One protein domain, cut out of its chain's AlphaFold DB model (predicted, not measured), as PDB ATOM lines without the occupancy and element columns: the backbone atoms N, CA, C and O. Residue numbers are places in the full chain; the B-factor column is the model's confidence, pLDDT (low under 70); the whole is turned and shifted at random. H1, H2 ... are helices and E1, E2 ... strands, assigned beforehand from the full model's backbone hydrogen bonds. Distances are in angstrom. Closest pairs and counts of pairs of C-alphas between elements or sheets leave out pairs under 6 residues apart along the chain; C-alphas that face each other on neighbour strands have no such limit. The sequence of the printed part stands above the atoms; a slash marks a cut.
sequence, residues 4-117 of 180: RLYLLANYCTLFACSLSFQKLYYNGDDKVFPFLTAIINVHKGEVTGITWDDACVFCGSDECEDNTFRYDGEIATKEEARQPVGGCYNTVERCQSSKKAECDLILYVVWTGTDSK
ATOM      1  N   ARG A   4      51.059 -33.771  17.123       53.53
ATOM      2  CA  ARG A   4      51.275 -33.559  15.681       53.53
ATOM      3  C   ARG A   4      50.193 -34.286  14.887       53.53
ATOM      4  O   ARG A   4      49.944 -35.466  15.135       53.53
ATOM      5  N   LEU A   5      49.558 -33.590  13.942       50.09
ATOM      6  CA  LEU A   5      48.598 -34.199  13.027       50.09
ATOM      7  C   LEU A   5      49.333 -34.659  11.766       50.09
ATOM      8  O   LEU A   5      49.899 -33.857  11.024       50.09
ATOM      9  N   TYR A   6      49.289 -35.962  11.514       52.72
ATOM     10  CA  TYR A   6      49.889 -36.571  10.335       52.72
ATOM     11  C   TYR A   6      48.792 -36.863   9.312       52.72
ATOM     12  O   TYR A   6      48.046 -37.829   9.467       52.72
ATOM     13  N   LEU A   7      48.706 -36.065   8.246       49.34
ATOM     14  CA  LEU A   7      48.033 -36.502   7.024       49.34
ATOM     15  C   LEU A   7      49.082 -37.086   6.079       49.34
ATOM     16  O   LEU A   7      49.947 -36.380   5.564       49.34
ATOM     17  N   LEU A   8      49.025 -38.399   5.881       44.94
ATOM     18  CA  LEU A   8      49.943 -39.116   5.007       44.94
ATOM     19  C   LEU A   8      49.288 -39.315   3.638       44.94
ATOM     20  O   LEU A   8      48.378 -40.125   3.496       44.94
ATOM     21  N   ALA A   9      49.797 -38.623   2.621       43.41
ATOM     22  CA  ALA A   9      49.670 -39.060   1.236       43.41
ATOM     23  C   ALA A   9      51.069 -39.427   0.742       43.41
ATOM     24  O   ALA A   9      51.846 -38.562   0.354       43.41
ATOM     25  N   ASN A  10      51.407 -40.713   0.808       41.94
ATOM     26  CA  ASN A  10      52.588 -41.258   0.144       41.94
ATOM     27  C   ASN A  10      52.119 -41.976  -1.119       41.94
ATOM     28  O   ASN A  10      51.884 -43.180  -1.101       41.94
ATOM     29  N   TYR A  11      51.962 -41.231  -2.208       44.50
ATOM     30  CA  TYR A  11      51.717 -41.797  -3.531       44.50
ATOM     31  C   TYR A  11      52.748 -41.211  -4.486       44.50
ATOM     32  O   TYR A  11      52.588 -40.124  -5.030       44.50
ATOM     33  N   CYS A  12      53.861 -41.930  -4.625       44.91
ATOM     34  CA  CYS A  12      54.913 -41.596  -5.572       44.91
ATOM     35  C   CYS A  12      54.807 -42.561  -6.755       44.91
ATOM     36  O   CYS A  12      55.306 -43.684  -6.710       44.91
ATOM     37  N   THR A  13      54.135 -42.137  -7.820       42.62
ATOM     38  CA  THR A  13      54.334 -42.730  -9.146       42.62
ATOM     39  C   THR A  13      55.433 -41.950  -9.864       42.62
ATOM     40  O   THR A  13      55.560 -40.744  -9.658       42.62
ATOM     41  N   LEU A  14      56.210 -42.647 -10.698       41.00
ATOM     42  CA  LEU A  14      57.511 -42.314 -11.316       41.00
ATOM     43  C   LEU A  14      57.759 -40.897 -11.903       41.00
ATOM     44  O   LEU A  14      58.852 -40.675 -12.412       41.00
ATOM     45  N   PHE A  15      56.828 -39.937 -11.852       38.09
ATOM     46  CA  PHE A  15      56.988 -38.620 -12.483       38.09
ATOM     47  C   PHE A  15      56.555 -37.376 -11.686       38.09
ATOM     48  O   PHE A  15      56.819 -36.270 -12.152       38.09
ATOM     49  N   ALA A  16      55.953 -37.488 -10.497       42.59
ATOM     50  CA  ALA A  16      55.646 -36.309  -9.676       42.59
ATOM     51  C   ALA A  16      55.379 -36.702  -8.218       42.59
ATOM     52  O   ALA A  16      54.261 -37.051  -7.857       42.59
ATOM     53  N   CYS A  17      56.402 -36.634  -7.370       46.62
ATOM     54  CA  CYS A  17      56.209 -36.654  -5.924       46.62
ATOM     55  C   CYS A  17      55.913 -35.202  -5.498       46.62
ATOM     56  O   CYS A  17      56.806 -34.354  -5.544       46.62
ATOM     57  N   SER A  18      54.671 -34.880  -5.135       52.91
ATOM     58  CA  SER A  18      54.402 -33.638  -4.402       52.91
ATOM     59  C   SER A  18      54.929 -33.825  -2.978       52.91
ATOM     60  O   SER A  18      54.573 -34.811  -2.333       52.91
ATOM     61  N   LEU A  19      55.815 -32.941  -2.497       61.41
ATOM     62  CA  LEU A  19      56.244 -32.995  -1.098       61.41
ATOM     63  C   LEU A  19      55.026 -32.739  -0.206       61.41
ATOM     64  O   LEU A  19      54.440 -31.658  -0.225       61.41
ATOM     65  N   SER A  20      54.662 -33.743   0.579       68.00
ATOM     66  CA  SER A  20      53.687 -33.627   1.650       68.00
ATOM     67  C   SER A  20      54.378 -33.063   2.891       68.00
ATOM     68  O   SER A  20      55.424 -33.546   3.326       68.00
ATOM     69  N   PHE A  21      53.799 -32.011   3.457       84.38
ATOM     70  CA  PHE A  21      54.266 -31.397   4.699       84.38
ATOM     71  C   PHE A  21      53.262 -31.655   5.818       84.38
ATOM     72  O   PHE A  21      52.101 -31.978   5.569       84.38
ATOM     73  N   GLN A  22      53.705 -31.509   7.059       88.00
ATOM     74  CA  GLN A  22      52.872 -31.637   8.251       88.00
ATOM     75  C   GLN A  22      52.483 -30.259   8.780       88.00
ATOM     76  O   GLN A  22      53.233 -29.300   8.613       88.00
ATOM     77  N   LYS A  23      51.348 -30.182   9.478       89.31
ATOM     78  CA  LYS A  23      50.974 -29.027  10.300       89.31
ATOM     79  C   LYS A  23      50.922 -29.435  11.769       89.31
ATOM     80  O   LYS A  23      50.472 -30.538  12.100       89.31
ATOM     81  N   LEU A  24      51.388 -28.564  12.656       90.00
ATOM     82  CA  LEU A  24      51.279 -28.771  14.098       90.00
ATOM     83  C   LEU A  24      49.904 -28.288  14.556       90.00
ATOM     84  O   LEU A  24      49.439 -27.244  14.113       90.00
ATOM     85  N   TYR A  25      49.264 -29.049  15.441       90.62
ATOM     86  CA  TYR A  25      48.057 -28.606  16.142       90.62
ATOM     87  C   TYR A  25      48.410 -28.016  17.511       90.62
ATOM     88  O   TYR A  25      47.864 -26.995  17.898       90.62
ATOM     89  N   TYR A  26      49.347 -28.623  18.240       90.06
ATOM     90  CA  TYR A  26      49.790 -28.123  19.542       90.06
ATOM     91  C   TYR A  26      51.300 -28.275  19.691       90.06
ATOM     92  O   TYR A  26      51.834 -29.373  19.495       90.06
ATOM     93  N   ASN A  27      51.984 -27.193  20.069       85.94
ATOM     94  CA  ASN A  27      53.439 -27.188  20.221       85.94
ATOM     95  C   ASN A  27      53.953 -27.852  21.501       85.94
ATOM     96  O   ASN A  27      55.158 -28.026  21.632       85.94
ATOM     97  N   GLY A  28      53.069 -28.283  22.405       85.19
ATOM     98  CA  GLY A  28      53.477 -28.891  23.673       85.19
ATOM     99  C   GLY A  28      53.818 -27.886  24.770       85.19
ATOM    100  O   GLY A  28      54.138 -28.327  25.871       85.19
ATOM    101  N   ASP A  29      53.730 -26.589  24.474       89.50
ATOM    102  CA  ASP A  29      54.084 -25.498  25.373       89.50
ATOM    103  C   ASP A  29      52.911 -24.510  25.463       89.50
ATOM    104  O   ASP A  29      51.939 -24.786  26.169       89.50
ATOM    105  N   ASP A  30      52.932 -23.444  24.666       91.00
ATOM    106  CA  ASP A  30      52.084 -22.259  24.794       91.00
ATOM    107  C   ASP A  30      51.146 -21.995  23.600       91.00
ATOM    108  O   ASP A  30      50.310 -21.100  23.693       91.00
ATOM    109  N   LYS A  31      51.219 -22.758  22.495       92.31
ATOM    110  CA  LYS A  31      50.491 -22.443  21.245       92.31
ATOM    111  C   LYS A  31      49.674 -23.595  20.690       92.31
ATOM    112  O   LYS A  31      50.195 -24.684  20.432       92.31
ATOM    113  N   VAL A  32      48.405 -23.306  20.411       91.12
ATOM    114  CA  VAL A  32      47.448 -24.196  19.745       91.12
ATOM    115  C   VAL A  32      47.080 -23.607  18.386       91.12
ATOM    116  O   VAL A  32      46.689 -22.451  18.312       91.12
ATOM    117  N   PHE A  33      47.151 -24.405  17.324       91.56
ATOM    118  CA  PHE A  33      46.789 -24.067  15.946       91.56
ATOM    119  C   PHE A  33      45.522 -24.846  15.550       91.56
ATOM    120  O   PHE A  33      45.610 -25.919  14.945       91.56
ATOM    121  N   PRO A  34      44.331 -24.367  15.942       85.44
ATOM    122  CA  PRO A  34      43.105 -25.155  15.849       85.44
ATOM    123  C   PRO A  34      42.529 -25.236  14.434       85.44
ATOM    124  O   PRO A  34      41.825 -26.194  14.133       85.44
ATOM    125  N   PHE A  35      42.832 -24.281  13.551       83.06
ATOM    126  CA  PHE A  35      42.249 -24.214  12.208       83.06
ATOM    127  C   PHE A  35      43.249 -24.661  11.147       83.06
ATOM    128  O   PHE A  35      44.197 -23.941  10.832       83.06
ATOM    129  N   LEU A  36      43.020 -25.842  10.571       84.88
ATOM    130  CA  LEU A  36      43.859 -26.404   9.516       84.88
ATOM    131  C   LEU A  36      43.017 -26.731   8.279       84.88
ATOM    132  O   LEU A  36      41.965 -27.357   8.386       84.88
ATOM    133  N   THR A  37      43.516 -26.383   7.093       84.06
ATOM    134  CA  THR A  37      42.875 -26.734   5.816       84.06
ATOM    135  C   THR A  37      43.847 -27.523   4.950       84.06
ATOM    136  O   THR A  37      44.843 -26.983   4.467       84.06
ATOM    137  N   ALA A  38      43.553 -28.809   4.759       85.94
ATOM    138  CA  ALA A  38      44.288 -29.706   3.880       85.94
ATOM    139  C   ALA A  38      43.620 -29.760   2.500       85.94
ATOM    140  O   ALA A  38      42.436 -30.072   2.372       85.94
ATOM    141  N   ILE A  39      44.398 -29.506   1.454       82.38
ATOM    142  CA  ILE A  39      43.978 -29.599   0.059       82.38
ATOM    143  C   ILE A  39      44.603 -30.860  -0.539       82.38
ATOM    144  O   ILE A  39      45.808 -30.929  -0.776       82.38
ATOM    145  N   ILE A  40      43.771 -31.869  -0.767       83.81
ATOM    146  CA  ILE A  40      44.143 -33.143  -1.368       83.81
ATOM    147  C   ILE A  40      44.107 -33.000  -2.889       83.81
ATOM    148  O   ILE A  40      43.052 -32.783  -3.489       83.81
ATOM    149  N   ASN A  41      45.270 -33.137  -3.516       79.94
ATOM    150  CA  ASN A  41      45.417 -33.101  -4.963       79.94
ATOM    151  C   ASN A  41      45.168 -34.497  -5.535       79.94
ATOM    152  O   ASN A  41      45.772 -35.470  -5.084       79.94
ATOM    153  N   VAL A  42      44.284 -34.593  -6.528       83.62
ATOM    154  CA  VAL A  42      43.928 -35.843  -7.206       83.62
ATOM    155  C   VAL A  42      44.133 -35.696  -8.707       83.62
ATOM    156  O   VAL A  42      43.630 -34.769  -9.337       83.62
ATOM    157  N   HIS A  43      44.841 -36.637  -9.313       81.75
ATOM    158  CA  HIS A  43      44.993 -36.721 -10.754       81.75
ATOM    159  C   HIS A  43      44.482 -38.068 -11.241       81.75
ATOM    160  O   HIS A  43      45.006 -39.105 -10.846       81.75
ATOM    161  N   LYS A  44      43.465 -38.062 -12.111       85.44
ATOM    162  CA  LYS A  44      42.886 -39.288 -12.679       85.44
ATOM    163  C   LYS A  44      42.499 -40.320 -11.610       85.44
ATOM    164  O   LYS A  44      42.687 -41.520 -11.786       85.44
ATOM    165  N   GLY A  45      41.931 -39.849 -10.502       82.25
ATOM    166  CA  GLY A  45      41.481 -40.692  -9.394       82.25
ATOM    167  C   GLY A  45      42.586 -41.157  -8.447       82.25
ATOM    168  O   GLY A  45      42.278 -41.859  -7.488       82.25
ATOM    169  N   GLU A  46      43.836 -40.751  -8.666       83.62
ATOM    170  CA  GLU A  46      44.960 -41.036  -7.776       83.62
ATOM    171  C   GLU A  46      45.337 -39.789  -6.979       83.62
ATOM    172  O   GLU A  46      45.459 -38.699  -7.534       83.62
ATOM    173  N   VAL A  47      45.527 -39.933  -5.666       84.06
ATOM    174  CA  VAL A  47      46.020 -38.834  -4.823       84.06
ATOM    175  C   VAL A  47      47.482 -38.581  -5.175       84.06
ATOM    176  O   VAL A  47      48.293 -39.494  -5.100       84.06
ATOM    177  N   THR A  48      47.827 -37.348  -5.532       77.50
ATOM    178  CA  THR A  48      49.189 -36.963  -5.934       77.50
ATOM    179  C   THR A  48      49.922 -36.140  -4.882       77.50
ATOM    180  O   THR A  48      51.139 -35.986  -4.963       77.50
ATOM    181  N   GLY A  49      49.208 -35.607  -3.890       76.38
ATOM    182  CA  GLY A  49      49.817 -34.818  -2.828       76.38
ATOM    183  C   GLY A  49      48.819 -34.117  -1.927       76.38
ATOM    184  O   GLY A  49      47.614 -34.107  -2.181       76.38
ATOM    185  N   ILE A  50      49.356 -33.484  -0.890       81.00
ATOM    186  CA  ILE A  50      48.610 -32.633   0.036       81.00
ATOM    187  C   ILE A  50      49.327 -31.298   0.109       81.00
ATOM    188  O   ILE A  50      50.531 -31.252   0.355       81.00
ATOM    189  N   THR A  51      48.572 -30.229  -0.087       82.62
ATOM    190  CA  THR A  51      49.019 -28.859   0.153       82.62
ATOM    191  C   THR A  51      48.183 -28.239   1.260       82.62
ATOM    192  O   THR A  51      47.025 -28.607   1.444       82.62
ATOM    193  N   TRP A  52      48.754 -27.297   1.992       84.12
ATOM    194  CA  TRP A  52      48.082 -26.593   3.076       84.12
ATOM    195  C   TRP A  52      47.730 -25.170   2.666       84.12
ATOM    196  O   TRP A  52      48.462 -24.535   1.906       84.12
ATOM    197  N   ASP A  53      46.600 -24.689   3.171       80.69
ATOM    198  CA  ASP A  53      46.165 -23.311   2.955       80.69
ATOM    199  C   ASP A  53      46.945 -22.310   3.823       80.69
ATOM    200  O   ASP A  53      47.536 -22.677   4.847       80.69
ATOM    201  N   ASP A  54      46.915 -21.037   3.426       81.19
ATOM    202  CA  ASP A  54      47.413 -19.938   4.251       81.19
ATOM    203  C   ASP A  54      46.383 -19.580   5.323       81.19
ATOM    204  O   ASP A  54      45.528 -18.722   5.125       81.19
ATOM    205  N   ALA A  55      46.446 -20.239   6.478       79.94
ATOM    206  CA  ALA A  55      45.501 -19.951   7.551       79.94
ATOM    207  C   ALA A  55      45.717 -18.564   8.189       79.94
ATOM    208  O   ALA A  55      44.815 -18.088   8.868       79.94
ATOM    209  N   CYS A  56      46.847 -17.883   7.955       82.56
ATOM    210  CA  CYS A  56      47.147 -16.593   8.592       82.56
ATOM    211  C   CYS A  56      46.227 -15.442   8.174       82.56
ATOM    212  O   CYS A  56      46.128 -14.436   8.862       82.56
ATOM    213  N   VAL A  57      45.508 -15.606   7.073       77.19
ATOM    214  CA  VAL A  57      44.433 -14.711   6.622       77.19
ATOM    215  C   VAL A  57      43.273 -14.566   7.618       77.19
ATOM    216  O   VAL A  57      42.471 -13.645   7.484       77.19
ATOM    217  N   PHE A  58      43.146 -15.492   8.575       72.75
ATOM    218  CA  PHE A  58      42.027 -15.565   9.511       72.75
ATOM    219  C   PHE A  58      42.334 -14.917  10.871       72.75
ATOM    220  O   PHE A  58      41.472 -14.929  11.747       72.75
ATOM    221  N   CYS A  59      43.531 -14.351  11.061       78.25
ATOM    222  CA  CYS A  59      43.950 -13.712  12.310       78.25
ATOM    223  C   CYS A  59      44.815 -12.465  12.067       78.25
ATOM    224  O   CYS A  59      45.159 -12.125  10.932       78.25
ATOM    225  N   GLY A  60      45.140 -11.753  13.150       82.50
ATOM    226  CA  GLY A  60      46.116 -10.666  13.116       82.50
ATOM    227  C   GLY A  60      47.523 -11.175  12.791       82.50
ATOM    228  O   GLY A  60      47.854 -12.338  13.018       82.50
ATOM    229  N   SER A  61      48.389 -10.300  12.274       81.12
ATOM    230  CA  SER A  61      49.784 -10.660  11.965       81.12
ATOM    231  C   SER A  61      50.594 -11.087  13.195       81.12
ATOM    232  O   SER A  61      51.609 -11.755  13.054       81.12
ATOM    233  N   ASP A  62      50.168 -10.676  14.387       87.62
ATOM    234  CA  ASP A  62      50.724 -11.034  15.694       87.62
ATOM    235  C   ASP A  62      50.279 -12.421  16.200       87.62
ATOM    236  O   ASP A  62      50.920 -12.999  17.079       87.62
ATOM    237  N   GLU A  63      49.234 -12.990  15.600       87.06
ATOM    238  CA  GLU A  63      48.662 -14.303  15.927       87.06
ATOM    239  C   GLU A  63      48.980 -15.360  14.846       87.06
ATOM    240  O   GLU A  63      48.396 -16.444  14.832       87.06
ATOM    241  N   CYS A  64      49.913 -15.064  13.936       91.44
ATOM    242  CA  CYS A  64      50.323 -15.925  12.825       91.44
ATOM    243  C   CYS A  64      51.794 -16.342  12.953       91.44
ATOM    244  O   CYS A  64      52.678 -15.494  13.062       91.44
ATOM    245  N   GLU A  65      52.068 -17.645  12.854       93.19
ATOM    246  CA  GLU A  65      53.432 -18.184  12.829       93.19
ATOM    247  C   GLU A  65      53.603 -19.297  11.796       93.19
ATOM    248  O   GLU A  65      52.638 -19.953  11.395       93.19
ATOM    249  N   ASP A  66      54.848 -19.533  11.378       93.62
ATOM    250  CA  ASP A  66      55.195 -20.664  10.522       93.62
ATOM    251  C   ASP A  66      54.866 -21.979  11.243       93.62
ATOM    252  O   ASP A  66      55.389 -22.292  12.310       93.62
ATOM    253  N   ASN A  67      53.976 -22.757  10.632       92.12
ATOM    254  CA  ASN A  67      53.397 -23.966  11.203       92.12
ATOM    255  C   ASN A  67      53.510 -25.183  10.263       92.12
ATOM    256  O   ASN A  67      52.840 -26.196  10.448       92.12
ATOM    257  N   THR A  68      54.323 -25.092   9.211       90.00
ATOM    258  CA  THR A  68      54.551 -26.191   8.265       90.00
ATOM    259  C   THR A  68      55.866 -26.887   8.574       90.00
ATOM    260  O   THR A  68      56.912 -26.252   8.633       90.00
ATOM    261  N   PHE A  69      55.818 -28.209   8.723       89.50
ATOM    262  CA  PHE A  69      56.949 -29.033   9.132       89.50
ATOM    263  C   PHE A  69      57.273 -30.103   8.095       89.50
ATOM    264  O   PHE A  69      56.387 -30.724   7.497       89.50
ATOM    265  N   ARG A  70      58.565 -30.365   7.917       86.12
ATOM    266  CA  ARG A  70      59.069 -31.507   7.151       86.12
ATOM    267  C   ARG A  70      58.940 -32.804   7.954       86.12
ATOM    268  O   ARG A  70      58.635 -32.802   9.147       86.12
ATOM    269  N   TYR A  71      59.195 -33.937   7.302       81.50
ATOM    270  CA  TYR A  71      59.124 -35.269   7.922       81.50
ATOM    271  C   TYR A  71      60.124 -35.524   9.049       81.50
ATOM    272  O   TYR A  71      59.825 -36.307   9.946       81.50
ATOM    273  N   ASP A  72      61.260 -34.837   9.047       83.56
ATOM    274  CA  ASP A  72      62.216 -34.858  10.158       83.56
ATOM    275  C   ASP A  72      61.783 -33.987  11.346       83.56
ATOM    276  O   ASP A  72      62.379 -34.062  12.416       83.56
ATOM    277  N   GLY A  73      60.700 -33.221  11.197       83.81
ATOM    278  CA  GLY A  73      60.143 -32.395  12.254       83.81
ATOM    279  C   GLY A  73      60.718 -30.989  12.338       83.81
ATOM    280  O   GLY A  73      60.339 -30.287  13.275       83.81
ATOM    281  N   GLU A  74      61.561 -30.594  11.383       89.75
ATOM    282  CA  GLU A  74      62.034 -29.220  11.208       89.75
ATOM    283  C   GLU A  74      60.966 -28.358  10.520       89.75
ATOM    284  O   GLU A  74      60.165 -28.861   9.723       89.75
ATOM    285  N   ILE A  75      60.954 -27.056  10.815       90.62
ATOM    286  CA  ILE A  75      60.092 -26.089  10.120       90.62
ATOM    287  C   ILE A  75      60.553 -25.983   8.663       90.62
ATOM    288  O   ILE A  75      61.744 -25.844   8.392       90.62
ATOM    289  N   ALA A  76      59.607 -26.055   7.729       89.19
ATOM    290  CA  ALA A  76      59.867 -25.865   6.310       89.19
ATOM    291  C   ALA A  76      59.762 -24.382   5.949       89.19
ATOM    292  O   ALA A  76      58.775 -23.731   6.302       89.19
ATOM    293  N   THR A  77      60.722 -23.856   5.189       88.44
ATOM    294  CA  THR A  77      60.604 -22.488   4.660       88.44
ATOM    295  C   THR A  77      59.598 -22.430   3.505       88.44
ATOM    296  O   THR A  77      59.254 -23.452   2.904       88.44
ATOM    297  N   LYS A  78      59.135 -21.227   3.136       83.81
ATOM    298  CA  LYS A  78      58.257 -21.039   1.962       83.81
ATOM    299  C   LYS A  78      58.904 -21.550   0.672       83.81
ATOM    300  O   LYS A  78      58.218 -22.109  -0.183       83.81
ATOM    301  N   GLU A  79      60.217 -21.390   0.538       84.12
ATOM    302  CA  GLU A  79      60.997 -21.822  -0.625       84.12
ATOM    303  C   GLU A  79      61.090 -23.350  -0.709       84.12
ATOM    304  O   GLU A  79      60.959 -23.916  -1.798       84.12
ATOM    305  N   GLU A  80      61.278 -24.017   0.432       83.75
ATOM    306  CA  GLU A  80      61.284 -25.480   0.524       83.75
ATOM    307  C   GLU A  80      59.886 -26.055   0.281       83.75
ATOM    308  O   GLU A  80      59.723 -27.006  -0.488       83.75
ATOM    309  N   ALA A  81      58.873 -25.460   0.917       80.06
ATOM    310  CA  ALA A  81      57.508 -25.962   0.900       80.06
ATOM    311  C   ALA A  81      56.756 -25.666  -0.397       80.06
ATOM    312  O   ALA A  81      55.815 -26.390  -0.740       80.06
ATOM    313  N   ARG A  82      57.167 -24.608  -1.113       82.44
ATOM    314  CA  ARG A  82      56.511 -24.073  -2.319       82.44
ATOM    315  C   ARG A  82      55.000 -23.883  -2.137       82.44
ATOM    316  O   ARG A  82      54.228 -24.030  -3.081       82.44
ATOM    317  N   GLN A  83      54.591 -23.579  -0.909       81.31
ATOM    318  CA  GLN A  83      53.212 -23.383  -0.474       81.31
ATOM    319  C   GLN A  83      53.199 -22.498   0.784       81.31
ATOM    320  O   GLN A  83      54.257 -22.294   1.391       81.31
ATOM    321  N   PRO A  84      52.034 -21.982   1.205       85.44
ATOM    322  CA  PRO A  84      51.918 -21.262   2.465       85.44
ATOM    323  C   PRO A  84      52.370 -22.098   3.666       85.44
ATOM    324  O   PRO A  84      52.009 -23.267   3.822       85.44
ATOM    325  N   VAL A  85      53.161 -21.478   4.540       89.56
ATOM    326  CA  VAL A  85      53.713 -22.149   5.727       89.56
ATOM    327  C   VAL A  85      53.040 -21.728   7.028       89.56
ATOM    328  O   VAL A  85      53.083 -22.478   7.998       89.56
ATOM    329  N   GLY A  86      52.346 -20.590   7.027       90.00
ATOM    330  CA  GLY A  86      51.753 -19.990   8.215       90.00
ATOM    331  C   GLY A  86      50.559 -20.753   8.790       90.00
ATOM    332  O   GLY A  86      49.925 -21.578   8.120       90.00
ATOM    333  N   GLY A  87      50.258 -20.478  10.053       88.88
ATOM    334  CA  GLY A  87      49.038 -20.873  10.736       88.88
ATOM    335  C   GLY A  87      48.693 -19.900  11.858       88.88
ATOM    336  O   GLY A  87      49.584 -19.429  12.562       88.88
ATOM    337  N   CYS A  88      47.399 -19.626  12.028       89.12
ATOM    338  CA  CYS A  88      46.914 -18.869  13.177       89.12
ATOM    339  C   CYS A  88      46.988 -19.712  14.444       89.12
ATOM    340  O   CYS A  88      46.589 -20.884  14.428       89.12
ATOM    341  N   TYR A  89      47.439 -19.103  15.535       91.62
ATOM    342  CA  TYR A  89      47.478 -19.747  16.838       91.62
ATOM    343  C   TYR A  89      46.644 -19.004  17.883       91.62
ATOM    344  O   TYR A  89      46.463 -17.793  17.841       91.62
ATOM    345  N   ASN A  90      46.167 -19.765  18.861       89.06
ATOM    346  CA  ASN A  90      45.696 -19.278  20.147       89.06
ATOM    347  C   ASN A  90      46.726 -19.655  21.213       89.06
ATOM    348  O   ASN A  90      47.343 -20.724  21.133       89.06
ATOM    349  N   THR A  91      46.890 -18.818  22.239       91.19
ATOM    350  CA  THR A  91      47.706 -19.210  23.394       91.19
ATOM    351  C   THR A  91      46.995 -20.280  24.223       91.19
ATOM    352  O   THR A  91      45.762 -20.326  24.290       91.19
ATOM    353  N   VAL A  92      47.754 -21.145  24.893       89.31
ATOM    354  CA  VAL A  92      47.189 -22.174  25.777       89.31
ATOM    355  C   VAL A  92      46.375 -21.547  26.907       89.31
ATOM    356  O   VAL A  92      45.314 -22.068  27.249       89.31
ATOM    357  N   GLU A  93      46.794 -20.401  27.446       89.56
ATOM    358  CA  GLU A  93      46.042 -19.670  28.471       89.56
ATOM    359  C   GLU A  93      44.674 -19.227  27.943       89.56
ATOM    360  O   GLU A  93      43.658 -19.347  28.640       89.56
ATOM    361  N   ARG A  94      44.617 -18.756  26.690       86.06
ATOM    362  CA  ARG A  94      43.361 -18.401  26.023       86.06
ATOM    363  C   ARG A  94      42.465 -19.629  25.863       86.06
ATOM    364  O   ARG A  94      41.301 -19.577  26.249       86.06
ATOM    365  N   CYS A  95      43.025 -20.747  25.411       84.38
ATOM    366  CA  CYS A  95      42.295 -22.005  25.258       84.38
ATOM    367  C   CYS A  95      41.734 -22.552  26.580       84.38
ATOM    368  O   CYS A  95      40.611 -23.051  26.632       84.38
ATOM    369  N   GLN A  96      42.501 -22.456  27.667       84.56
ATOM    370  CA  GLN A  96      42.082 -22.940  28.985       84.56
ATOM    371  C   GLN A  96      41.031 -22.035  29.635       84.56
ATOM    372  O   GLN A  96      40.117 -22.525  30.303       84.56
ATOM    373  N   SER A  97      41.151 -20.718  29.450       80.44
ATOM    374  CA  SER A  97      40.249 -19.737  30.060       80.44
ATOM    375  C   SER A  97      38.888 -19.659  29.369       80.44
ATOM    376  O   SER A  97      37.886 -19.402  30.038       80.44
ATOM    377  N   SER A  98      38.816 -19.916  28.061       68.12
ATOM    378  CA  SER A  98      37.580 -19.729  27.303       68.12
ATOM    379  C   SER A  98      36.578 -20.880  27.428       68.12
ATOM    380  O   SER A  98      35.393 -20.653  27.192       68.12
ATOM    381  N   LYS A  99      36.996 -22.099  27.825       57.59
ATOM    382  CA  LYS A  99      36.162 -23.331  27.825       57.59
ATOM    383  C   LYS A  99      35.393 -23.555  26.506       57.59
ATOM    384  O   LYS A  99      34.347 -24.206  26.500       57.59
ATOM    385  N   LYS A 100      35.871 -22.982  25.401       57.56
ATOM    386  CA  LYS A 100      35.210 -23.001  24.094       57.56
ATOM    387  C   LYS A 100      35.858 -24.035  23.182       57.56
ATOM    388  O   LYS A 100      37.057 -24.272  23.262       57.56
ATOM    389  N   ALA A 101      35.074 -24.526  22.225       66.75
ATOM    390  CA  ALA A 101      35.537 -25.339  21.097       66.75
ATOM    391  C   ALA A 101      36.498 -24.593  20.138       66.75
ATOM    392  O   ALA A 101      36.895 -25.131  19.113       66.75
ATOM    393  N   GLU A 102      36.875 -23.344  20.441       69.12
ATOM    394  CA  GLU A 102      37.752 -22.509  19.605       69.12
ATOM    395  C   GLU A 102      39.200 -23.007  19.546       69.12
ATOM    396  O   GLU A 102      39.950 -22.603  18.663       69.12
ATOM    397  N   CYS A 103      39.588 -23.870  20.485       78.56
ATOM    398  CA  CYS A 103      40.885 -24.530  20.485       78.56
ATOM    399  C   CYS A 103      40.800 -26.018  20.158       78.56
ATOM    400  O   CYS A 103      41.841 -26.665  20.135       78.56
ATOM    401  N   ASP A 104      39.605 -26.550  19.886       81.31
ATOM    402  CA  ASP A 104      39.481 -27.900  19.349       81.31
ATOM    403  C   ASP A 104      40.014 -27.917  17.915       81.31
ATOM    404  O   ASP A 104      39.849 -26.963  17.152       81.31
ATOM    405  N   LEU A 105      40.663 -29.016  17.536       82.38
ATOM    406  CA  LEU A 105      41.156 -29.182  16.176       82.38
ATOM    407  C   LEU A 105      39.984 -29.225  15.187       82.38
ATOM    408  O   LEU A 105      39.193 -30.170  15.177       82.38
ATOM    409  N   ILE A 106      39.953 -28.249  14.288       81.06
ATOM    410  CA  ILE A 106      39.068 -28.197  13.133       81.06
ATOM    411  C   ILE A 106      39.926 -28.381  11.882       81.06
ATOM    412  O   ILE A 106      40.728 -27.522  11.508       81.06
ATOM    413  N   LEU A 107      39.742 -29.527  11.227       82.19
ATOM    414  CA  LEU A 107      40.419 -29.875   9.984       82.19
ATOM    415  C   LEU A 107      39.434 -29.826   8.815       82.19
ATOM    416  O   LEU A 107      38.579 -30.702   8.673       82.19
ATOM    417  N   TYR A 108      39.600 -28.843   7.938       82.06
ATOM    418  CA  TYR A 108      38.918 -28.804   6.651       82.06
ATOM    419  C   TYR A 108      39.703 -29.622   5.631       82.06
ATOM    420  O   TYR A 108      40.911 -29.453   5.475       82.06
ATOM    421  N   VAL A 109      39.014 -30.507   4.914       83.31
ATOM    422  CA  VAL A 109      39.614 -31.322   3.854       83.31
ATOM    423  C   VAL A 109      38.929 -30.993   2.539       83.31
ATOM    424  O   VAL A 109      37.729 -31.208   2.375       83.31
ATOM    425  N   VAL A 110      39.706 -30.478   1.594       79.88
ATOM    426  CA  VAL A 110      39.242 -30.097   0.260       79.88
ATOM    427  C   VAL A 110      39.914 -30.998  -0.762       79.88
ATOM    428  O   VAL A 110      41.113 -31.227  -0.682       79.88
ATOM    429  N   TRP A 111      39.166 -31.484  -1.751       80.50
ATOM    430  CA  TRP A 111      39.732 -32.242  -2.869       80.50
ATOM    431  C   TRP A 111      39.767 -31.378  -4.127       80.50
ATOM    432  O   TRP A 111      38.799 -30.666  -4.418       80.50
ATOM    433  N   THR A 112      40.858 -31.459  -4.882       80.12
ATOM    434  CA  THR A 112      41.045 -30.752  -6.156       80.12
ATOM    435  C   THR A 112      41.599 -31.684  -7.233       80.12
ATOM    436  O   THR A 112      42.252 -32.680  -6.921       80.12
ATOM    437  N   GLY A 113      41.337 -31.365  -8.502       81.62
ATOM    438  CA  GLY A 113      41.753 -32.148  -9.666       81.62
ATOM    439  C   GLY A 113      40.657 -33.073 -10.202       81.62
ATOM    440  O   GLY A 113      39.491 -32.691 -10.196       81.62
ATOM    441  N   THR A 114      41.012 -34.259 -10.706       82.44
ATOM    442  CA  THR A 114      40.100 -35.121 -11.492       82.44
ATOM    443  C   THR A 114      39.983 -36.542 -10.952       82.44
ATOM    444  O   THR A 114      40.962 -37.126 -10.489       82.44
ATOM    445  N   ASP A 115      38.791 -37.131 -11.067       84.31
ATOM    446  CA  ASP A 115      38.553 -38.548 -10.781       84.31
ATOM    447  C   ASP A 115      39.108 -39.476 -11.882       84.31
ATOM    448  O   ASP A 115      39.631 -39.026 -12.903       84.31
ATOM    449  N   SER A 116      38.987 -40.797 -11.707       90.38
ATOM    450  CA  SER A 116      39.512 -41.794 -12.661       90.38
ATOM    451  C   SER A 116      38.875 -41.757 -14.049       90.38
ATOM    452  O   SER A 116      39.400 -42.351 -14.990       90.38
ATOM    453  N   LYS A 117      37.762 -41.036 -14.202       87.94
ATOM    454  CA  LYS A 117      37.067 -40.812 -15.471       87.94
ATOM    455  C   LYS A 117      37.376 -39.432 -16.058       87.94
ATOM    456  O   LYS A 117      36.776 -39.066 -17.064       87.94
TER     457      LYS A 117
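AT A GLANCE: This is residues 4 to 117 of the 180 residues of the protein "Hypothetical protein" of Pseudo-nitzschia australis (UniProt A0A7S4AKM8). A narrow, strongly twisted sheet of three strands, in the order E3, E2, E6, runs along much of this elongated domain; the small pair E4 and E5, with H1 close by E5, lies near the beginning of E2, and H3 is out at one end of the long axis. A long loop, residues 4 to 21, folds back near Phe 15, and residues 4 to 5 pair with E1. The printed part has 114 residues, with three named helices and six named strands in the order E1 E2 E3 H1 E4 H2 E5 H3 E6; the larger sheet is mixed, E4 and E5 antiparallel. The class is mixed, with 48 residues, under half, in named elements; the whole is compact, with radius of gyration of the C-alphas 15.2 A and spans of 49 by 27 by 22 A.

HOW THE PARTS SIT: Start at E1, residues 22 to 24, which pairs with no named strand. Next, E2, residues 35 to 43, and E3, residues 46 to 52, form an antiparallel hairpin, with N 39 and O 51 at 2.8 A. H1, residues 55 to 58, only grazes the sheet, with 5 pairs of C-alphas within 10 A. E4, residues 64 to 66, is antiparallel to E5, residues 86 to 88, with N 87 and O 65 at 2.8 A. The closest C-alphas of H1 and E5, Ala 55 and Gly 87, are 4.8 A apart. H2, residues 78 to 81, and H3, residues 92 to 98, are not on the sheet. E6, residues 106 to 113, is parallel to E2, at 21 degrees, with N 40 and O 110 at 2.7 A. In H3 every O i to N i+4 pair is within hydrogen-bond range; H1 and H2 are too short for one.

IN THESE COORDINATES: Find C-alpha 22 at (52.872, -31.637, 8.251), where E1 begins. E2 runs 26.3 A, E3 18.3 A, H3 10.0 A and E6 23.3 A, ending at C-alpha 113, (41.753, -32.148, -9.666).

THE WHOLE: The C-alphas farthest apart, of Ser 97 and Lys 117, are 50.3 A apart. The printed part has no cut, and the link E4 to H2 is long. Look for pLDDT under 70 at residues 4 to 20 and 98 to 102.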